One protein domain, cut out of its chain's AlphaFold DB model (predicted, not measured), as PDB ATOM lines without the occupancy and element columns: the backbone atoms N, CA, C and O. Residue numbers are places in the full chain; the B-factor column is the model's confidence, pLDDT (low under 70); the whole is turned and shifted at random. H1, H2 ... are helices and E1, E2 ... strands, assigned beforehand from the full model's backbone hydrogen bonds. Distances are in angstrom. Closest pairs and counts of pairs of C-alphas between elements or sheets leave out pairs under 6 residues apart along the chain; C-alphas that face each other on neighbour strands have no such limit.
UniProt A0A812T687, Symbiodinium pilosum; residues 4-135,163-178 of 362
ATOM      1  N   CYS A   4     -14.140 -23.435 -21.750       83.50
ATOM      2  CA  CYS A   4     -14.077 -24.711 -21.052       83.50
ATOM      3  C   CYS A   4     -14.947 -25.724 -21.790       83.50
ATOM      4  O   CYS A   4     -16.135 -25.484 -21.982       83.50
ATOM      5  N   GLU A   5     -14.373 -26.854 -22.176       87.19
ATOM      6  CA  GLU A   5     -15.078 -27.911 -22.897       87.19
ATOM      7  C   GLU A   5     -14.908 -29.236 -22.159       87.19
ATOM      8  O   GLU A   5     -13.800 -29.609 -21.769       87.19
ATOM      9  N   VAL A   6     -16.008 -29.953 -21.953       89.81
ATOM     10  CA  VAL A   6     -15.980 -31.324 -21.449       89.81
ATOM     11  C   VAL A   6     -15.809 -32.244 -22.651       89.81
ATOM     12  O   VAL A   6     -16.739 -32.428 -23.425       89.81
ATOM     13  N   VAL A   7     -14.618 -32.817 -22.808       88.81
ATOM     14  CA  VAL A   7     -14.264 -33.635 -23.983       88.81
ATOM     15  C   VAL A   7     -14.407 -35.134 -23.747       88.81
ATOM     16  O   VAL A   7     -14.315 -35.941 -24.672       88.81
ATOM     17  N   ARG A   8     -14.617 -35.533 -22.492       91.19
ATOM     18  CA  ARG A   8     -14.817 -36.929 -22.117       91.19
ATOM     19  C   ARG A   8     -15.747 -37.042 -20.923       91.19
ATOM     20  O   ARG A   8     -15.596 -36.336 -19.925       91.19
ATOM     21  N   LEU A   9     -16.681 -37.980 -21.020       93.69
ATOM     22  CA  LEU A   9     -17.673 -38.270 -19.995       93.69
ATOM     23  C   LEU A   9     -17.512 -39.700 -19.506       93.69
ATOM     24  O   LEU A   9     -17.445 -40.632 -20.305       93.69
ATOM     25  N   ARG A  10     -17.469 -39.871 -18.185       94.56
ATOM     26  CA  ARG A  10     -17.343 -41.181 -17.542       94.56
ATOM     27  C   ARG A  10     -18.331 -41.345 -16.409       94.56
ATOM     28  O   ARG A  10     -18.378 -40.498 -15.527       94.56
ATOM     29  N   ASN A  11     -19.039 -42.464 -16.358       95.94
ATOM     30  CA  ASN A  11     -19.905 -42.812 -15.241       95.94
ATOM     31  C   ASN A  11     -19.499 -44.144 -14.616       95.94
ATOM     32  O   ASN A  11     -19.659 -45.214 -15.193       95.94
ATOM     33  N   THR A  12     -18.983 -44.055 -13.395       94.44
ATOM     34  CA  THR A  12     -18.545 -45.203 -12.589       94.44
ATOM     35  C   THR A  12     -19.533 -45.553 -11.475       94.44
ATOM     36  O   THR A  12     -19.258 -46.419 -10.646       94.44
ATOM     37  N   THR A  13     -20.673 -44.865 -11.427       92.88
ATOM     38  CA  THR A  13     -21.724 -45.059 -10.425       92.88
ATOM     39  C   THR A  13     -22.805 -46.012 -10.950       92.88
ATOM     40  O   THR A  13     -22.883 -46.244 -12.158       92.88
ATOM     41  N   PRO A  14     -23.671 -46.547 -10.072       91.69
ATOM     42  CA  PRO A  14     -24.859 -47.285 -10.493       91.69
ATOM     43  C   PRO A  14     -26.040 -46.383 -10.905       91.69
ATOM     44  O   PRO A  14     -27.093 -46.920 -11.239       91.69
ATOM     45  N   CYS A  15     -25.901 -45.053 -10.869       92.31
ATOM     46  CA  CYS A  15     -26.969 -44.111 -11.215       92.31
ATOM     47  C   CYS A  15     -26.854 -43.643 -12.670       92.31
ATOM     48  O   CYS A  15     -25.757 -43.602 -13.227       92.31
ATOM     49  N   THR A  16     -27.976 -43.245 -13.267       94.25
ATOM     50  CA  THR A  16     -28.010 -42.544 -14.560       94.25
ATOM     51  C   THR A  16     -28.002 -41.032 -14.329       94.25
ATOM     52  O   THR A  16     -28.705 -40.544 -13.442       94.25
ATOM     53  N   PHE A  17     -27.247 -40.285 -15.140       94.75
ATOM     54  CA  PHE A  17     -27.257 -38.816 -15.124       94.75
ATOM     55  C   PHE A  17     -27.705 -38.248 -16.456       94.75
ATOM     56  O   PHE A  17     -27.480 -38.853 -17.496       94.75
ATOM     57  N   HIS A  18     -28.344 -37.088 -16.415       93.75
ATOM     58  CA  HIS A  18     -28.783 -36.354 -17.590       93.75
ATOM     59  C   HIS A  18     -27.987 -35.052 -17.658       93.75
ATOM     60  O   HIS A  18     -27.942 -34.308 -16.674       93.75
ATOM     61  N   ILE A  19     -27.349 -34.785 -18.796       92.62
ATOM     62  CA  ILE A  19     -26.613 -33.540 -19.041       92.62
ATOM     63  C   ILE A  19     -27.352 -32.728 -20.094       92.62
ATOM     64  O   ILE A  19     -27.608 -33.220 -21.187       92.62
ATOM     65  N   GLN A  20     -27.661 -31.479 -19.784       89.00
ATOM     66  CA  GLN A  20     -28.329 -30.560 -20.695       89.00
ATOM     67  C   GLN A  20     -27.385 -29.394 -20.986       89.00
ATOM     68  O   GLN A  20     -26.929 -28.700 -20.072       89.00
ATOM     69  N   ALA A  21     -27.049 -29.220 -22.262       80.44
ATOM     70  CA  ALA A  21     -26.224 -28.122 -22.742       80.44
ATOM     71  C   ALA A  21     -27.145 -27.045 -23.321       80.44
ATOM     72  O   ALA A  21     -27.687 -27.214 -24.408       80.44
ATOM     73  N   GLU A  22     -27.346 -25.959 -22.581       65.44
ATOM     74  CA  GLU A  22     -28.335 -24.924 -22.922       65.44
ATOM     75  C   GLU A  22     -27.748 -23.757 -23.745       65.44
ATOM     76  O   GLU A  22     -28.356 -22.696 -23.843       65.44
ATOM     77  N   ASP A  23     -26.574 -23.914 -24.368       62.03
ATOM     78  CA  ASP A  23     -25.921 -22.798 -25.064       62.03
ATOM     79  C   ASP A  23     -26.348 -22.670 -26.539       62.03
ATOM     80  O   ASP A  23     -25.956 -23.454 -27.406       62.03
ATOM     81  N   ILE A  24     -27.110 -21.613 -26.832       51.97
ATOM     82  CA  ILE A  24     -27.569 -21.241 -28.179       51.97
ATOM     83  C   ILE A  24     -26.440 -20.827 -29.143       51.97
ATOM     84  O   ILE A  24     -26.673 -20.735 -30.350       51.97
ATOM     85  N   PHE A  25     -25.237 -20.527 -28.642       54.00
ATOM     86  CA  PHE A  25     -24.113 -20.033 -29.447       54.00
ATOM     87  C   PHE A  25     -23.165 -21.138 -29.922       54.00
ATOM     88  O   PHE A  25     -22.275 -20.874 -30.739       54.00
ATOM     89  N   HIS A  26     -23.356 -22.370 -29.450       59.81
ATOM     90  CA  HIS A  26     -22.531 -23.519 -29.804       59.81
ATOM     91  C   HIS A  26     -23.313 -24.563 -30.613       59.81
ATOM     92  O   HIS A  26     -24.533 -24.679 -30.552       59.81
ATOM     93  N   SER A  27     -22.586 -25.295 -31.461       60.84
ATOM     94  CA  SER A  27     -23.134 -26.395 -32.261       60.84
ATOM     95  C   SER A  27     -23.624 -27.519 -31.356       60.84
ATOM     96  O   SER A  27     -22.959 -27.797 -30.361       60.84
ATOM     97  N   SER A  28     -24.705 -28.207 -31.743       73.00
ATOM     98  CA  SER A  28     -25.245 -29.337 -30.981       73.00
ATOM     99  C   SER A  28     -24.136 -30.319 -30.577       73.00
ATOM    100  O   SER A  28     -23.399 -30.776 -31.466       73.00
ATOM    101  N   PRO A  29     -23.993 -30.624 -29.273       82.31
ATOM    102  CA  PRO A  29     -22.955 -31.520 -28.794       82.31
ATOM    103  C   PRO A  29     -23.065 -32.898 -29.446       82.31
ATOM    104  O   PRO A  29     -24.147 -33.353 -29.834       82.31
ATOM    105  N   LYS A  30     -21.916 -33.558 -29.585       85.88
ATOM    106  CA  LYS A  30     -21.806 -34.906 -30.138       85.88
ATOM    107  C   LYS A  30     -21.139 -35.831 -29.141       85.88
ATOM    108  O   LYS A  30     -20.222 -35.417 -28.443       85.88
ATOM    109  N   ILE A  31     -21.561 -37.087 -29.141       88.56
ATOM    110  CA  ILE A  31     -20.969 -38.167 -28.357       88.56
ATOM    111  C   ILE A  31     -20.465 -39.237 -29.310       88.56
ATOM    112  O   ILE A  31     -21.209 -39.700 -30.172       88.56
ATOM    113  N   ASP A  32     -19.180 -39.576 -29.200       85.44
ATOM    114  CA  ASP A  32     -18.475 -40.472 -30.125       85.44
ATOM    115  C   ASP A  32     -18.727 -40.117 -31.611       85.44
ATOM    116  O   ASP A  32     -18.831 -40.972 -32.491       85.44
ATOM    117  N   GLY A  33     -18.845 -38.815 -31.901       82.00
ATOM    118  CA  GLY A  33     -19.107 -38.274 -33.238       82.00
ATOM    119  C   GLY A  33     -20.580 -38.240 -33.674       82.00
ATOM    120  O   GLY A  33     -20.871 -37.682 -34.737       82.00
ATOM    121  N   HIS A  34     -21.509 -38.764 -32.873       83.94
ATOM    122  CA  HIS A  34     -22.949 -38.744 -33.146       83.94
ATOM    123  C   HIS A  34     -23.632 -37.554 -32.459       83.94
ATOM    124  O   HIS A  34     -23.391 -37.336 -31.274       83.94
ATOM    125  N   PRO A  35     -24.464 -36.763 -33.164       83.75
ATOM    126  CA  PRO A  35     -25.194 -35.664 -32.541       83.75
ATOM    127  C   PRO A  35     -26.185 -36.195 -31.507       83.75
ATOM    128  O   PRO A  35     -26.777 -37.256 -31.697       83.75
ATOM    129  N   ILE A  36     -26.372 -35.439 -30.433       81.50
ATOM    130  CA  ILE A  36     -27.408 -35.733 -29.447       81.50
ATOM    131  C   ILE A  36     -28.755 -35.322 -30.059       81.50
ATOM    132  O   ILE A  36     -28.947 -34.163 -30.421       81.50
ATOM    133  N   GLU A  37     -29.648 -36.295 -30.249       72.81
ATOM    134  CA  GLU A  37     -30.974 -36.078 -30.851       72.81
ATOM    135  C   GLU A  37     -32.009 -35.580 -29.831       72.81
ATOM    136  O   GLU A  37     -32.993 -34.939 -30.199       72.81
ATOM    137  N   GLU A  38     -31.783 -35.874 -28.552       74.19
ATOM    138  CA  GLU A  38     -32.638 -35.468 -27.443       74.19
ATOM    139  C   GLU A  38     -32.198 -34.122 -26.849       74.19
ATOM    140  O   GLU A  38     -31.072 -33.669 -27.035       74.19
ATOM    141  N   ASP A  39     -33.089 -33.483 -26.089       78.81
ATOM    142  CA  ASP A  39     -32.793 -32.224 -25.385       78.81
ATOM    143  C   ASP A  39     -31.716 -32.398 -24.293       78.81
ATOM    144  O   ASP A  39     -31.134 -31.437 -23.801       78.81
ATOM    145  N   HIS A  40     -31.422 -33.643 -23.910       84.62
ATOM    146  CA  HIS A  40     -30.412 -33.980 -22.919       84.62
ATOM    147  C   HIS A  40     -29.615 -35.221 -23.329       84.62
ATOM    148  O   HIS A  40     -30.078 -36.074 -24.080       84.62
ATOM    149  N   LEU A  41     -28.408 -35.331 -22.788       90.62
ATOM    150  CA  LEU A  41     -27.568 -36.512 -22.870       90.62
ATOM    151  C   LEU A  41     -27.836 -37.442 -21.693       90.62
ATOM    152  O   LEU A  41     -27.577 -37.061 -20.550       90.62
ATOM    153  N   GLU A  42     -28.246 -38.675 -21.964       92.56
ATOM    154  CA  GLU A  42     -28.257 -39.732 -20.955       92.56
ATOM    155  C   GLU A  42     -26.848 -40.321 -20.759       92.56
ATOM    156  O   GLU A  42     -26.171 -40.729 -21.702       92.56
ATOM    157  N   VAL A  43     -26.411 -40.392 -19.503       94.81
ATOM    158  CA  VAL A  43     -25.128 -40.952 -19.072       94.81
ATOM    159  C   VAL A  43     -25.403 -42.136 -18.131       94.81
ATOM    160  O   VAL A  43     -25.390 -41.973 -16.904       94.81
ATOM    161  N   PRO A  44     -25.685 -43.337 -18.670       95.12
ATOM    162  CA  PRO A  44     -26.000 -44.525 -17.878       95.12
ATOM    163  C   PRO A  44     -24.786 -45.085 -17.109       95.12
ATOM    164  O   PRO A  44     -23.642 -44.684 -17.352       95.12
ATOM    165  N   PRO A  45     -24.994 -46.038 -16.183       95.56
ATOM    166  CA  PRO A  45     -23.907 -46.734 -15.496       95.56
ATOM    167  C   PRO A  45     -22.903 -47.369 -16.467       95.56
ATOM    168  O   PRO A  45     -23.283 -48.083 -17.393       95.56
ATOM    169  N   GLY A  46     -21.608 -47.143 -16.234       93.12
ATOM    170  CA  GLY A  46     -20.529 -47.666 -17.079       93.12
ATOM    171  C   GLY A  46     -20.260 -46.866 -18.357       93.12
ATOM    172  O   GLY A  46     -19.412 -47.282 -19.145       93.12
ATOM    173  N   PHE A  47     -20.943 -45.739 -18.570       94.88
ATOM    174  CA  PHE A  47     -20.711 -44.864 -19.719       94.88
ATOM    175  C   PHE A  47     -19.267 -44.342 -19.753       94.88
ATOM    176  O   PHE A  47     -18.742 -43.897 -18.732       94.88
ATOM    177  N   ASP A  48     -18.624 -44.389 -20.919       93.38
ATOM    178  CA  ASP A  48     -17.277 -43.860 -21.158       93.38
ATOM    179  C   ASP A  48     -17.148 -43.476 -22.635       93.38
ATOM    180  O   ASP A  48     -16.865 -44.334 -23.471       93.38
ATOM    181  N   ALA A  49     -17.384 -42.203 -22.947       91.00
ATOM    182  CA  ALA A  49     -17.445 -41.715 -24.324       91.00
ATOM    183  C   ALA A  49     -16.739 -40.366 -24.488       91.00
ATOM    184  O   ALA A  49     -16.614 -39.582 -23.537       91.00
ATOM    185  N   GLU A  50     -16.269 -40.109 -25.707       88.00
ATOM    186  CA  GLU A  50     -15.763 -38.795 -26.102       88.00
ATOM    187  C   GLU A  50     -16.940 -37.852 -26.358       88.00
ATOM    188  O   GLU A  50     -17.973 -38.257 -26.895       88.00
ATOM    189  N   ALA A  51     -16.776 -36.594 -25.967       88.19
ATOM    190  CA  ALA A  51     -17.743 -35.537 -26.196       88.19
ATOM    191  C   ALA A  51     -17.097 -34.427 -27.031       88.19
ATOM    192  O   ALA A  51     -15.981 -34.003 -26.750       88.19
ATOM    193  N   ASP A  52     -17.809 -33.952 -28.046       83.25
ATOM    194  CA  ASP A  52     -17.405 -32.811 -28.865       83.25
ATOM    195  C   ASP A  52     -18.464 -31.712 -28.742       83.25
ATOM    196  O   ASP A  52     -19.659 -31.966 -28.912       83.25
ATOM    197  N   GLY A  53     -18.045 -30.474 -28.493       79.50
ATOM    198  CA  GLY A  53     -18.933 -29.314 -28.416       79.50
ATOM    199  C   GLY A  53     -19.704 -29.180 -27.101       79.50
ATOM    200  O   GLY A  53     -20.599 -28.341 -27.014       79.50
ATOM    201  N   LEU A  54     -19.374 -29.968 -26.071       86.88
ATOM    202  CA  LEU A  54     -19.990 -29.863 -24.746       86.88
ATOM    203  C   LEU A  54     -19.309 -28.756 -23.926       86.88
ATOM    204  O   LEU A  54     -18.433 -29.003 -23.095       86.88
ATOM    205  N   VAL A  55     -19.688 -27.511 -24.205       86.00
ATOM    206  CA  VAL A  55     -19.084 -26.313 -23.608       86.00
ATOM    207  C   VAL A  55     -19.713 -25.993 -22.252       86.00
ATOM    208  O   VAL A  55     -20.929 -26.064 -22.083       86.00
ATOM    209  N   VAL A  56     -18.883 -25.594 -21.285       87.38
ATOM    210  CA  VAL A  56     -19.347 -24.945 -20.056       87.38
ATOM    211  C   VAL A  56     -19.299 -23.430 -20.267       87.38
ATOM    212  O   VAL A  56     -18.205 -22.878 -20.444       87.38
ATOM    213  N   PRO A  57     -20.451 -22.741 -20.261       82.94
ATOM    214  CA  PRO A  57     -20.509 -21.338 -20.632       82.94
ATOM    215  C   PRO A  57     -19.935 -20.427 -19.543       82.94
ATOM    216  O   PRO A  57     -19.900 -20.763 -18.355       82.94
ATOM    217  N   TRP A  58     -19.504 -19.234 -19.955       81.56
ATOM    218  CA  TRP A  58     -19.038 -18.199 -19.035       81.56
ATOM    219  C   TRP A  58     -20.222 -17.415 -18.449       81.56
ATOM    220  O   TRP A  58     -21.106 -16.972 -19.183       81.56
ATOM    221  N   PHE A  59     -20.223 -17.209 -17.132       76.38
ATOM    222  CA  PHE A  59     -21.398 -16.760 -16.368       76.38
ATOM    223  C   PHE A  59     -21.960 -15.371 -16.742       76.38
ATOM    224  O   PHE A  59     -23.117 -15.096 -16.455       76.38
ATOM    225  N   LEU A  60     -21.176 -14.469 -17.356       71.94
ATOM    226  CA  LEU A  60     -21.692 -13.164 -17.829       71.94
ATOM    227  C   LEU A  60     -22.066 -13.156 -19.313       71.94
ATOM    228  O   LEU A  60     -22.655 -12.182 -19.776       71.94
ATOM    229  N   THR A  61     -21.679 -14.175 -20.081       67.88
ATOM    230  CA  THR A  61     -22.037 -14.272 -21.508       67.88
ATOM    231  C   THR A  61     -23.225 -15.189 -21.750       67.88
ATOM    232  O   THR A  61     -23.794 -15.144 -22.836       67.88
ATOM    233  N   SER A  62     -23.607 -15.986 -20.755       65.31
ATOM    234  CA  SER A  62     -24.759 -16.876 -20.797       65.31
ATOM    235  C   SER A  62     -25.594 -16.690 -19.535       65.31
ATOM    236  O   SER A  62     -25.051 -16.627 -18.435       65.31
ATOM    237  N   ILE A  63     -26.912 -16.609 -19.706       65.19
ATOM    238  CA  ILE A  63     -27.883 -16.703 -18.603       65.19
ATOM    239  C   ILE A  63     -28.126 -18.159 -18.179       65.19
ATOM    240  O   ILE A  63     -28.781 -18.397 -17.168       65.19
ATOM    241  N   ASP A  64     -27.564 -19.101 -18.935       71.81
ATOM    242  CA  ASP A  64     -27.713 -20.539 -18.774       71.81
ATOM    243  C   ASP A  64     -26.362 -21.188 -18.436       71.81
ATOM    244  O   ASP A  64     -25.291 -20.597 -18.623       71.81
ATOM    245  N   GLY A  65     -26.398 -22.417 -17.924       81.88
ATOM    246  CA  GLY A  65     -25.210 -23.193 -17.566       81.88
ATOM    247  C   GLY A  65     -25.276 -24.608 -18.124       81.88
ATOM    248  O   GLY A  65     -26.302 -25.031 -18.646       81.88
ATOM    249  N   LEU A  66     -24.196 -25.374 -17.968       88.88
ATOM    250  CA  LEU A  66     -24.262 -26.814 -18.213       88.88
ATOM    251  C   LEU A  66     -25.014 -27.455 -17.041       88.88
ATOM    252  O   LEU A  66     -24.525 -27.431 -15.910       88.88
ATOM    253  N   ILE A  67     -26.206 -27.994 -17.288       91.81
ATOM    254  CA  ILE A  67     -27.040 -28.577 -16.235       91.81
ATOM    255  C   ILE A  67     -26.781 -30.076 -16.150       91.81
ATOM    256  O   ILE A  67     -26.821 -30.788 -17.149       91.81
ATOM    257  N   ILE A  68     -26.561 -30.561 -14.933       93.81
ATOM    258  CA  ILE A  68     -26.363 -31.971 -14.617       93.81
ATOM    259  C   ILE A  68     -27.436 -32.393 -13.618       93.81
ATOM    260  O   ILE A  68     -27.606 -31.764 -12.572       93.81
ATOM    261  N   ARG A  69     -28.153 -33.470 -13.933       93.25
ATOM    262  CA  ARG A  69     -29.225 -34.023 -13.099       93.25
ATOM    263  C   ARG A  69     -28.994 -35.503 -12.861       93.25
ATOM    264  O   ARG A  69     -28.541 -36.203 -13.759       93.25
ATOM    265  N   GLU A  70     -29.334 -35.992 -11.678       92.38
ATOM    266  CA  GLU A  70     -29.433 -37.435 -11.441       92.38
ATOM    267  C   GLU A  70     -30.860 -37.904 -11.761       92.38
ATOM    268  O   GLU A  70     -31.853 -37.285 -11.364       92.38
ATOM    269  N   ALA A  71     -30.969 -39.001 -12.512       88.88
ATOM    270  CA  ALA A  71     -32.251 -39.550 -12.915       88.88
ATOM    271  C   ALA A  71     -33.046 -40.021 -11.684       88.88
ATOM    272  O   ALA A  71     -32.611 -40.888 -10.929       88.88
ATOM    273  N   GLY A  72     -34.240 -39.455 -11.496       83.38
ATOM    274  CA  GLY A  72     -35.178 -39.866 -10.449       83.38
ATOM    275  C   GLY A  72     -34.956 -39.264  -9.057       83.38
ATOM    276  O   GLY A  72     -35.802 -39.495  -8.195       83.38
ATOM    277  N   SER A  73     -33.896 -38.480  -8.817       77.12
ATOM    278  CA  SER A  73     -33.625 -37.903  -7.487       77.12
ATOM    279  C   SER A  73     -33.997 -36.426  -7.334       77.12
ATOM    280  O   SER A  73     -33.898 -35.894  -6.238       77.12
ATOM    281  N   GLY A  74     -34.432 -35.744  -8.400       79.38
ATOM    282  CA  GLY A  74     -34.735 -34.304  -8.359       79.38
ATOM    283  C   GLY A  74     -33.504 -33.406  -8.157       79.38
ATOM    284  O   GLY A  74     -33.603 -32.201  -8.373       79.38
ATOM    285  N   CYS A  75     -32.346 -33.988  -7.829       86.25
ATOM    286  CA  CYS A  75     -31.077 -33.309  -7.624       86.25
ATOM    287  C   CYS A  75     -30.557 -32.707  -8.935       86.25
ATOM    288  O   CYS A  75     -30.439 -33.396  -9.954       86.25
ATOM    289  N   VAL A  76     -30.188 -31.426  -8.889       91.12
ATOM    290  CA  VAL A  76     -29.691 -30.674 -10.047       91.12
ATOM    291  C   VAL A  76     -28.508 -29.812  -9.641       91.12
ATOM    292  O   VAL A  76     -28.554 -29.125  -8.622       91.12
ATOM    293  N   VAL A  77     -27.472 -29.809 -10.473       93.31
ATOM    294  CA  VAL A  77     -26.322 -28.910 -10.373       93.31
ATOM    295  C   VAL A  77     -26.168 -28.167 -11.692       93.31
ATOM    296  O   VAL A  77     -26.284 -28.758 -12.764       93.31
ATOM    297  N   ARG A  78     -25.893 -26.866 -11.614       92.19
ATOM    298  CA  ARG A  78     -25.519 -26.030 -12.755       92.19
ATOM    299  C   ARG A  78     -24.018 -25.762 -12.710       92.19
ATOM    300  O   ARG A  78     -23.501 -25.335 -11.679       92.19
ATOM    301  N   CYS A  79     -23.333 -25.967 -13.828       92.19
ATOM    302  CA  CYS A  79     -21.923 -25.634 -13.991       92.19
ATOM    303  C   CYS A  79     -21.768 -24.363 -14.836       92.19
ATOM    304  O   CYS A  79     -22.417 -24.218 -15.876       92.19
ATOM    305  N   SER A  80     -20.883 -23.465 -14.412       90.06
ATOM    306  CA  SER A  80     -20.522 -22.258 -15.162       90.06
ATOM    307  C   SER A  80     -19.036 -21.940 -15.006       90.06
ATOM    308  O   SER A  80     -18.375 -22.457 -14.104       90.06
ATOM    309  N   VAL A  81     -18.490 -21.107 -15.890       88.12
ATOM    310  CA  VAL A  81     -17.119 -20.600 -15.772       88.12
ATOM    311  C   VAL A  81     -17.132 -19.148 -15.325       88.12
ATOM    312  O   VAL A  81     -17.841 -18.328 -15.906       88.12
ATOM    313  N   GLY A  82     -16.296 -18.796 -14.347       84.38
ATOM    314  CA  GLY A  82     -16.169 -17.411 -13.907       84.38
ATOM    315  C   GLY A  82     -15.044 -17.132 -12.903       84.38
ATOM    316  O   GLY A  82     -14.386 -18.053 -12.413       84.38
ATOM    317  N   PRO A  83     -14.819 -15.848 -12.568       83.88
ATOM    318  CA  PRO A  83     -13.996 -15.417 -11.447       83.88
ATOM    319  C   PRO A  83     -14.512 -15.983 -10.133       83.88
ATOM    320  O   PRO A  83     -15.709 -15.912  -9.860       83.88
ATOM    321  N   LYS A  84     -13.606 -16.397  -9.251       81.69
ATOM    322  CA  LYS A  84     -13.953 -16.533  -7.838       81.69
ATOM    323  C   LYS A  84     -13.951 -15.141  -7.191       81.69
ATOM    324  O   LYS A  84     -12.903 -14.497  -7.161       81.69
ATOM    325  N   VAL A  85     -15.117 -14.693  -6.710       66.88
ATOM    326  CA  VAL A  85     -15.370 -13.322  -6.203       66.88
ATOM    327  C   VAL A  85     -14.373 -12.908  -5.110       66.88
ATOM    328  O   VAL A  85     -13.892 -11.779  -5.128       66.88
ATOM    329  N   ASP A  86     -13.975 -13.849  -4.250       64.69
ATOM    330  CA  ASP A  86     -13.087 -13.593  -3.106       64.69
ATOM    331  C   ASP A  86     -11.625 -14.017  -3.326       64.69
ATOM    332  O   ASP A  86     -10.822 -14.020  -2.391       64.69
ATOM    333  N   SER A  87     -11.236 -14.403  -4.548       62.00
ATOM    334  CA  SER A  87      -9.850 -14.800  -4.808       62.00
ATOM    335  C   SER A  87      -9.028 -13.622  -5.326       62.00
ATOM    336  O   SER A  87      -9.372 -13.003  -6.330       62.00
ATOM    337  N   ALA A  88      -7.863 -13.387  -4.718       62.50
ATOM    338  CA  ALA A  88      -6.814 -12.549  -5.305       62.50
ATOM    339  C   ALA A  88      -6.191 -13.180  -6.573       62.50
ATOM    340  O   ALA A  88      -5.315 -12.580  -7.196       62.50
ATOM    341  N   SER A  89      -6.606 -14.402  -6.941       67.00
ATOM    342  CA  SER A  89      -6.125 -15.087  -8.137       67.00
ATOM    343  C   SER A  89      -6.737 -14.454  -9.387       67.00
ATOM    344  O   SER A  89      -7.945 -14.232  -9.474       67.00
ATOM    345  N   ASN A  90      -5.901 -14.194 -10.392       74.62
ATOM    346  CA  ASN A  90      -6.355 -13.778 -11.717       74.62
ATOM    347  C   ASN A  90      -6.784 -14.994 -12.561       74.62
ATOM    348  O   ASN A  90      -6.499 -15.038 -13.756       74.62
ATOM    349  N   SER A  91      -7.403 -16.000 -11.941       80.75
ATOM    350  CA  SER A  91      -7.799 -17.247 -12.597       80.75
ATOM    351  C   SER A  91      -9.307 -17.301 -12.834       80.75
ATOM    352  O   SER A  91     -10.100 -16.698 -12.099       80.75
ATOM    353  N   ASP A  92      -9.701 -18.016 -13.882       85.88
ATOM    354  CA  ASP A  92     -11.078 -18.457 -14.083       85.88
ATOM    355  C   ASP A  92     -11.257 -19.853 -13.475       85.88
ATOM    356  O   ASP A  92     -10.336 -20.674 -13.445       85.88
ATOM    357  N   TRP A  93     -12.453 -20.103 -12.959       89.12
ATOM    358  CA  TRP A  93     -12.816 -21.319 -12.245       89.12
ATOM    359  C   TRP A  93     -14.048 -21.933 -12.885       89.12
ATOM    360  O   TRP A  93     -14.963 -21.213 -13.286       89.12
ATOM    361  N   LEU A  94     -14.081 -23.259 -12.938       91.12
ATOM    362  CA  LEU A  94     -15.310 -24.015 -13.102       91.12
ATOM    363  C   LEU A  94     -16.040 -24.032 -11.758       91.12
ATOM    364  O   LEU A  94     -15.511 -24.537 -10.765       91.12
ATOM    365  N   GLN A  95     -17.243 -23.480 -11.750       91.88
ATOM    366  CA  GLN A  95     -18.056 -23.255 -10.566       91.88
ATOM    367  C   GLN A  95     -19.315 -24.112 -10.621       91.88
ATOM    368  O   GLN A  95     -19.890 -24.329 -11.691       91.88
ATOM    369  N   LEU A  96     -19.734 -24.594  -9.454       92.38
ATOM    370  CA  LEU A  96     -20.935 -25.400  -9.274       92.38
ATOM    371  C   LEU A  96     -21.956 -24.600  -8.471       92.38
ATOM    372  O   LEU A  96     -21.629 -24.048  -7.418       92.38
ATOM    373  N   HIS A  97     -23.190 -24.565  -8.962       90.69
ATOM    374  CA  HIS A  97     -24.294 -23.824  -8.364       90.69
ATOM    375  C   HIS A  97     -25.549 -24.691  -8.272       90.69
ATOM    376  O   HIS A  97     -25.728 -25.645  -9.039       90.69
ATOM    377  N   CYS A  98     -26.452 -24.331  -7.365       89.38
ATOM    378  CA  CYS A  98     -27.841 -24.767  -7.458       89.38
ATOM    379  C   CYS A  98     -28.570 -24.017  -8.597       89.38
ATOM    380  O   CYS A  98     -28.008 -23.145  -9.269       89.38
ATOM    381  N   LEU A  99     -29.851 -24.332  -8.819       83.88
ATOM    382  CA  LEU A  99     -30.663 -23.659  -9.842       83.88
ATOM    383  C   LEU A  99     -30.900 -22.166  -9.559       83.88
ATOM    384  O   LEU A  99     -31.084 -21.405 -10.512       83.88
ATOM    385  N   ASP A 100     -30.811 -21.744  -8.298       85.44
ATOM    386  CA  ASP A 100     -30.970 -20.351  -7.862       85.44
ATOM    387  C   ASP A 100     -29.660 -19.543  -7.908       85.44
ATOM    388  O   ASP A 100     -29.632 -18.403  -7.459       85.44
ATOM    389  N   TRP A 101     -28.589 -20.109  -8.482       85.75
ATOM    390  CA  TRP A 101     -27.239 -19.525  -8.585       85.75
ATOM    391  C   TRP A 101     -26.413 -19.483  -7.295       85.75
ATOM    392  O   TRP A 101     -25.244 -19.086  -7.346       85.75
ATOM    393  N   ASP A 102     -26.938 -19.982  -6.175       88.25
ATOM    394  CA  ASP A 102     -26.137 -20.113  -4.958       88.25
ATOM    395  C   ASP A 102     -24.989 -21.118  -5.170       88.25
ATOM    396  O   ASP A 102     -25.213 -22.211  -5.712       88.25
ATOM    397  N   PRO A 103     -23.751 -20.771  -4.770       88.75
ATOM    398  CA  PRO A 103     -22.599 -21.648  -4.921       88.75
ATOM    399  C   PRO A 103     -22.768 -22.913  -4.070       88.75
ATOM    400  O   PRO A 103     -23.163 -22.852  -2.905       88.75
ATOM    401  N   VAL A 104     -22.434 -24.071  -4.642       90.19
ATOM    402  CA  VAL A 104     -22.414 -25.357  -3.930       90.19
ATOM    403  C   VAL A 104     -21.043 -26.010  -4.035       90.19
ATOM    404  O   VAL A 104     -20.381 -25.918  -5.069       90.19
ATOM    405  N   SER A 105     -20.636 -26.684  -2.955       83.62
ATOM    406  CA  SER A 105     -19.386 -27.447  -2.863       83.62
ATOM    407  C   SER A 105     -18.187 -26.727  -3.486       83.62
ATOM    408  O   SER A 105     -17.585 -27.211  -4.446       83.62
ATOM    409  N   GLU A 106     -17.848 -25.549  -2.955       84.94
ATOM    410  CA  GLU A 106     -16.712 -24.747  -3.430       84.94
ATOM    411  C   GLU A 106     -15.381 -25.510  -3.420       84.94
ATOM    412  O   GLU A 106     -14.481 -25.207  -4.199       84.94
ATOM    413  N   GLU A 107     -15.254 -26.516  -2.557       83.06
ATOM    414  CA  GLU A 107     -14.130 -27.447  -2.510       83.06
ATOM    415  C   GLU A 107     -13.977 -28.309  -3.775       83.06
ATOM    416  O   GLU A 107     -12.885 -28.811  -4.038       83.06
ATOM    417  N   ASN A 108     -15.045 -28.461  -4.564       83.38
ATOM    418  CA  ASN A 108     -15.068 -29.217  -5.817       83.38
ATOM    419  C   ASN A 108     -14.921 -28.320  -7.055       83.38
ATOM    420  O   ASN A 108     -14.973 -28.816  -8.182       83.38
ATOM    421  N   TRP A 109     -14.760 -27.007  -6.872       89.25
ATOM    422  CA  TRP A 109     -14.512 -26.096  -7.983       89.25
ATOM    423  C   TRP A 109     -13.128 -26.353  -8.576       89.25
ATOM    424  O   TRP A 109     -12.161 -26.616  -7.858       89.25
ATOM    425  N   PHE A 110     -13.029 -26.266  -9.900       87.88
ATOM    426  CA  PHE A 110     -11.807 -26.602 -10.625       87.88
ATOM    427  C   PHE A 110     -11.172 -25.338 -11.205       87.88
ATOM    428  O   PHE A 110     -11.812 -24.604 -11.957       87.88
ATOM    429  N   GLU A 111      -9.914 -25.065 -10.854       86.81
ATOM    430  CA  GLU A 111      -9.176 -23.926 -11.405       86.81
ATOM    431  C   GLU A 111      -8.814 -24.205 -12.869       86.81
ATOM    432  O   GLU A 111      -8.112 -25.166 -13.176       86.81
ATOM    433  N   LEU A 112      -9.285 -23.359 -13.783       82.00
ATOM    434  CA  LEU A 112      -9.039 -23.518 -15.220       82.00
ATOM    435  C   LEU A 112      -7.727 -22.852 -15.656       82.00
ATOM    436  O   LEU A 112      -7.161 -23.215 -16.685       82.00
ATOM    437  N   GLY A 113      -7.235 -21.890 -14.874       74.94
ATOM    438  CA  GLY A 113      -6.004 -21.149 -15.136       74.94
ATOM    439  C   GLY A 113      -6.240 -19.655 -15.349       74.94
ATOM    440  O   GLY A 113      -7.317 -19.131 -15.059       74.94
ATOM    441  N   GLN A 114      -5.211 -18.949 -15.824       68.19
ATOM    442  CA  GLN A 114      -5.218 -17.487 -15.904       68.19
ATOM    443  C   GLN A 114      -6.310 -16.937 -16.834       68.19
ATOM    444  O   GLN A 114      -6.500 -17.382 -17.965       68.19
ATOM    445  N   ARG A 115      -6.985 -15.886 -16.366       64.62
ATOM    446  CA  ARG A 115      -8.013 -15.157 -17.102       64.62
ATOM    447  C   ARG A 115      -7.390 -14.386 -18.263       64.62
ATOM    448  O   ARG A 115      -6.583 -13.477 -18.066       64.62
ATOM    449  N   HIS A 116      -7.829 -14.685 -19.483       58.03
ATOM    450  CA  HIS A 116      -7.472 -13.913 -20.676       58.03
ATOM    451  C   HIS A 116      -8.591 -12.932 -21.045       58.03
ATOM    452  O   HIS A 116      -9.719 -13.344 -21.334       58.03
ATOM    453  N   PHE A 117      -8.283 -11.632 -21.063       42.75
ATOM    454  CA  PHE A 117      -9.207 -10.585 -21.508       42.75
ATOM    455  C   PHE A 117      -9.237 -10.452 -23.043       42.75
ATOM    456  O   PHE A 117      -8.316 -10.857 -23.751       42.75
ATOM    457  N   ILE A 118     -10.362  -9.928 -23.528       38.31
ATOM    458  CA  ILE A 118     -10.792  -9.730 -24.922       38.31
ATOM    459  C   ILE A 118      -9.642  -9.378 -25.891       38.31
ATOM    460  O   ILE A 118      -8.900  -8.429 -25.661       38.31
ATOM    461  N   GLY A 119      -9.552 -10.106 -27.015       39.25
ATOM    462  CA  GLY A 119      -8.680  -9.788 -28.161       39.25
ATOM    463  C   GLY A 119      -7.494 -10.735 -28.386       39.25
ATOM    464  O   GLY A 119      -6.973 -10.789 -29.497       39.25
ATOM    465  N   ALA A 120      -7.109 -11.525 -27.383       40.00
ATOM    466  CA  ALA A 120      -6.204 -12.663 -27.543       40.00
ATOM    467  C   ALA A 120      -7.025 -13.956 -27.629       40.00
ATOM    468  O   ALA A 120      -8.040 -14.093 -26.942       40.00
ATOM    469  N   ILE A 121      -6.623 -14.886 -28.499       46.78
ATOM    470  CA  ILE A 121      -7.356 -16.134 -28.698       46.78
ATOM    471  C   ILE A 121      -7.360 -16.895 -27.363       46.78
ATOM    472  O   ILE A 121      -6.302 -17.198 -26.822       46.78
ATOM    473  N   GLY A 122      -8.547 -17.105 -26.787       50.81
ATOM    474  CA  GLY A 122      -8.693 -17.696 -25.458       50.81
ATOM    475  C   GLY A 122      -8.042 -19.074 -25.385       50.81
ATOM    476  O   GLY A 122      -8.144 -19.853 -26.335       50.81
ATOM    477  N   GLN A 123      -7.376 -19.368 -24.267       61.25
ATOM    478  CA  GLN A 123      -6.993 -20.741 -23.960       61.25
ATOM    479  C   GLN A 123      -8.272 -21.571 -23.850       61.25
ATOM    480  O   GLN A 123      -9.258 -21.128 -23.251       61.25
ATOM    481  N   SER A 124      -8.259 -22.738 -24.484       70.94
ATOM    482  CA  SER A 124      -9.311 -23.728 -24.309       70.94
ATOM    483  C   SER A 124      -8.833 -24.739 -23.281       70.94
ATOM    484  O   SER A 124      -7.706 -25.233 -23.366       70.94
ATOM    485  N   VAL A 125      -9.676 -25.001 -22.288       81.00
ATOM    486  CA  VAL A 125      -9.413 -26.001 -21.258       81.00
ATOM    487  C   VAL A 125     -10.329 -27.179 -21.521       81.00
ATOM    488  O   VAL A 125     -11.551 -27.044 -21.478       81.00
ATOM    489  N   GLN A 126      -9.716 -28.321 -21.809       86.44
ATOM    490  CA  GLN A 126     -10.411 -29.575 -22.054       86.44
ATOM    491  C   GLN A 126     -10.458 -30.401 -20.770       86.44
ATOM    492  O   GLN A 126      -9.418 -30.701 -20.171       86.44
ATOM    493  N   LEU A 127     -11.665 -30.764 -20.348       90.56
ATOM    494  CA  LEU A 127     -11.921 -31.486 -19.110       90.56
ATOM    495  C   LEU A 127     -12.492 -32.880 -19.364       90.56
ATOM    496  O   LEU A 127     -13.329 -33.080 -20.244       90.56
ATOM    497  N   GLN A 128     -12.108 -33.812 -18.497       93.25
ATOM    498  CA  GLN A 128     -12.842 -35.045 -18.253       93.25
ATOM    499  C   GLN A 128     -13.829 -34.803 -17.106       93.25
ATOM    500  O   GLN A 128     -13.415 -34.427 -16.004       93.25
ATOM    501  N   LEU A 129     -15.114 -35.081 -17.325       94.56
ATOM    502  CA  LEU A 129     -16.115 -35.154 -16.260       94.56
ATOM    503  C   LEU A 129     -16.380 -36.622 -15.918       94.56
ATOM    504  O   LEU A 129     -16.798 -37.419 -16.754       94.56
ATOM    505  N   THR A 130     -16.112 -36.990 -14.666       94.19
ATOM    506  CA  THR A 130     -16.365 -38.331 -14.136       94.19
ATOM    507  C   THR A 130     -17.400 -38.291 -13.020       94.19
ATOM    508  O   THR A 130     -17.160 -37.687 -11.975       94.19
ATOM    509  N   PHE A 131     -18.504 -39.006 -13.209       94.56
ATOM    510  CA  PHE A 131     -19.453 -39.347 -12.159       94.56
ATOM    511  C   PHE A 131     -18.885 -40.509 -11.348       94.56
ATOM    512  O   PHE A 131     -18.642 -41.606 -11.873       94.56
ATOM    513  N   ARG A 132     -18.634 -40.273 -10.064       92.31
ATOM    514  CA  ARG A 132     -18.103 -41.279  -9.139       92.31
ATOM    515  C   ARG A 132     -18.706 -41.101  -7.758       92.31
ATOM    516  O   ARG A 132     -19.012 -39.989  -7.353       92.31
ATOM    517  N   GLN A 133     -18.820 -42.191  -7.005       83.69
ATOM    518  CA  GLN A 133     -19.252 -42.076  -5.617       83.69
ATOM    519  C   GLN A 133     -18.231 -41.258  -4.808       83.69
ATOM    520  O   GLN A 133     -17.018 -41.469  -4.965       83.69
ATOM    521  N   PRO A 134     -18.688 -40.361  -3.917       72.69
ATOM    522  CA  PRO A 134     -17.809 -39.675  -2.991       72.69
ATOM    523  C   PRO A 134     -17.081 -40.720  -2.161       72.69
ATOM    524  O   PRO A 134     -17.676 -41.699  -1.700       72.69
ATOM    525  N   ARG A 135     -15.785 -40.513  -1.921       60.44
ATOM    526  CA  ARG A 135     -15.101 -41.275  -0.878       60.44
ATOM    527  C   ARG A 135     -15.714 -40.834   0.442       60.44
ATOM    528  O   ARG A 135     -15.321 -39.798   0.968       60.44
ATOM    529  N   SER A 163     -25.764 -29.904  -3.387       86.00
ATOM    530  CA  SER A 163     -24.451 -30.155  -2.773       86.00
ATOM    531  C   SER A 163     -24.142 -31.653  -2.705       86.00
ATOM    532  O   SER A 163     -23.019 -32.052  -3.005       86.00
ATOM    533  N   ALA A 164     -25.135 -32.500  -2.415       86.75
ATOM    534  CA  ALA A 164     -24.956 -33.950  -2.457       86.75
ATOM    535  C   ALA A 164     -24.550 -34.430  -3.863       86.75
ATOM    536  O   ALA A 164     -23.538 -35.122  -3.993       86.75
ATOM    537  N   LEU A 165     -25.257 -34.001  -4.915       90.25
ATOM    538  CA  LEU A 165     -24.903 -34.335  -6.300       90.25
ATOM    539  C   LEU A 165     -23.533 -33.766  -6.699       90.25
ATOM    540  O   LEU A 165     -22.746 -34.460  -7.339       90.25
ATOM    541  N   ALA A 166     -23.195 -32.545  -6.274       90.44
ATOM    542  CA  ALA A 166     -21.905 -31.924  -6.570       90.44
ATOM    543  C   ALA A 166     -20.717 -32.756  -6.055       90.44
ATOM    544  O   ALA A 166     -19.670 -32.777  -6.697       90.44
ATOM    545  N   THR A 167     -20.873 -33.496  -4.949       90.56
ATOM    546  CA  THR A 167     -19.816 -34.401  -4.451       90.56
ATOM    547  C   THR A 167     -19.550 -35.610  -5.353       90.56
ATOM    548  O   THR A 167     -18.507 -36.254  -5.221       90.56
ATOM    549  N   TRP A 168     -20.468 -35.930  -6.268       91.44
ATOM    550  CA  TRP A 168     -20.331 -37.047  -7.204       91.44
ATOM    551  C   TRP A 168     -19.633 -36.631  -8.502       91.44
ATOM    552  O   TRP A 168     -19.164 -37.486  -9.261       91.44
ATOM    553  N   LEU A 169     -19.550 -35.323  -8.758       93.12
ATOM    554  CA  LEU A 169     -18.941 -34.752  -9.951       93.12
ATOM    555  C   LEU A 169     -17.441 -34.573  -9.730       93.12
ATOM    556  O   LEU A 169     -16.999 -33.891  -8.809       93.12
ATOM    557  N   SER A 170     -16.639 -35.186 -10.593       92.69
ATOM    558  CA  SER A 170     -15.187 -35.033 -10.586       92.69
ATOM    559  C   SER A 170     -14.730 -34.483 -11.925       92.69
ATOM    560  O   SER A 170     -14.709 -35.216 -12.914       92.69
ATOM    561  N   PHE A 171     -14.318 -33.220 -11.935       91.88
ATOM    562  CA  PHE A 171     -13.673 -32.588 -13.082       91.88
ATOM    563  C   PHE A 171     -12.156 -32.717 -12.965       91.88
ATOM    564  O   PHE A 171     -11.588 -32.550 -11.884       91.88
ATOM    565  N   ALA A 172     -11.502 -33.042 -14.072       90.44
ATOM    566  CA  ALA A 172     -10.051 -33.093 -14.162       90.44
ATOM    567  C   ALA A 172      -9.597 -32.653 -15.552       90.44
ATOM    568  O   ALA A 172     -10.335 -32.810 -16.523       90.44
ATOM    569  N   SER A 173      -8.364 -32.156 -15.657       88.50
ATOM    570  CA  SER A 173      -7.716 -31.956 -16.954       88.50
ATOM    571  C   SER A 173      -7.694 -33.279 -17.725       88.50
ATOM    572  O   SER A 173      -7.246 -34.303 -17.195       88.50
ATOM    573  N   GLU A 174      -8.172 -33.279 -18.973       87.00
ATOM    574  CA  GLU A 174      -8.166 -34.482 -19.822       87.00
ATOM    575  C   GLU A 174      -6.739 -35.025 -19.966       87.00
ATOM    576  O   GLU A 174      -6.491 -36.219 -19.832       87.00
ATOM    577  N   VAL A 175      -5.763 -34.133 -20.136       86.31
ATOM    578  CA  VAL A 175      -4.363 -34.519 -20.338       86.31
ATOM    579  C   VAL A 175      -3.758 -35.197 -19.106       86.31
ATOM    580  O   VAL A 175      -2.901 -36.068 -19.236       86.31
ATOM    581  N   GLU A 176      -4.200 -34.820 -17.906       86.44
ATOM    582  CA  GLU A 176      -3.706 -35.401 -16.650       86.44
ATOM    583  C   GLU A 176      -4.439 -36.687 -16.259       86.44
ATOM    584  O   GLU A 176      -3.877 -37.533 -15.562       86.44
ATOM    585  N   SER A 177      -5.694 -36.833 -16.686       86.81
ATOM    586  CA  SER A 177      -6.547 -37.973 -16.335       86.81
ATOM    587  C   SER A 177      -6.531 -39.096 -17.375       86.81
ATOM    588  O   SER A 177      -6.864 -40.240 -17.045       86.81
ATOM    589  N   ALA A 178      -6.111 -38.804 -18.607       89.00
ATOM    590  CA  ALA A 178      -6.020 -39.784 -19.675       89.00
ATOM    591  C   ALA A 178      -4.933 -40.850 -19.414       89.00
ATOM    592  O   ALA A 178      -3.903 -40.580 -18.789       89.00
TER     593      ALA A 178
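What this domain is: This is residues 4 to 135 and 163 to 178 of the 362 residues of a protein of Symbiodinium pilosum (UniProt A0A812T687). The model is a barrel that is not fully closed: a curled six-strand sheet makes most of the wall, and a four-strand sheet covers its open side. The short helix H1 sits at one end of the barrel, and the short helix H2 packs on the outside of the four-strand sheet. The printed part has 148 residues in the order E1 to E9, H1, E10, H2; its class is mostly strand, with under half of the residues in named elements. The larger sheet, E3 E2 E5 E6 E7 E8, is antiparallel, and the other, E4 E1 E9 E10, is mixed. The whole is compact, with a radius of gyration of the C-alphas of 14.6 A and spans of 40 by 32 by 30 A.

How they stand to each other: Start at E1, residues 4 to 11, which bends by 59 degrees at residue 7. Its parallel neighbour is E9, residues 124 to 131, with N 5 and O 125 2.9 A apart, within hydrogen-bond range. Its antiparallel neighbour is E4, residues 48 to 52, with N 51 to O 7 at 2.9 A. Residues 4 to 5 also pair with residues 55 to 56, antiparallel. Next come E2, residues 17 to 21, and E3, residues 41 to 43, a hairpin with N 43 to O 17 at 2.7 A. Look beside E2 for E5, residues 66 to 70, with N 18 to O 69 at 2.8 A. From E5 a meander, each strand the antiparallel neighbour of the one before, runs through E6, residues 76 to 83, E7, residues 91 to 97, and E8, residues 110 to 114; N 68 to O 77, N 95 to O 80 and N 94 to O 110 are each 2.8 A. Between the sheets, the closest C-alphas of E1 and E3 are those of Asn 11 and Val 43, 6.7 A apart, and those of E8 and E9 are Leu 112 and Val 125, 6.5 A apart. H1, residues 163 to 166, is on the larger sheet at a height of 6.2 A. E10, residues 169 to 173, is antiparallel to E9, with N 128 to O 172 at 2.8 A. H2, residues 174 to 177, is over E9 at a height of 8.1 A over the sheet. Both helices are too short for an O i to N i+4 pair.

Where its parts are: Find C-alpha 4 at (-14.077, -24.711, -21.052), where E1 begins its 19.9 A. E6 measures 21.9 A, E7 18.3 A and E9 22.2 A. H2 ends at C-alpha 177, (-6.547, -37.973, -16.335).

The domain as a whole: The farthest C-alphas, of Pro 14 and Gly 119, are 44.5 A apart. Residues 136 to 162 are not printed, and the gap is 14.7 A. The links E2 to E3, E4 to E5 and E7 to E8 are long. Mean pLDDT of the printed part is 82.2; residues 22 to 27, 61 to 63, 85 to 89, 114 to 123 and 135 are under 70.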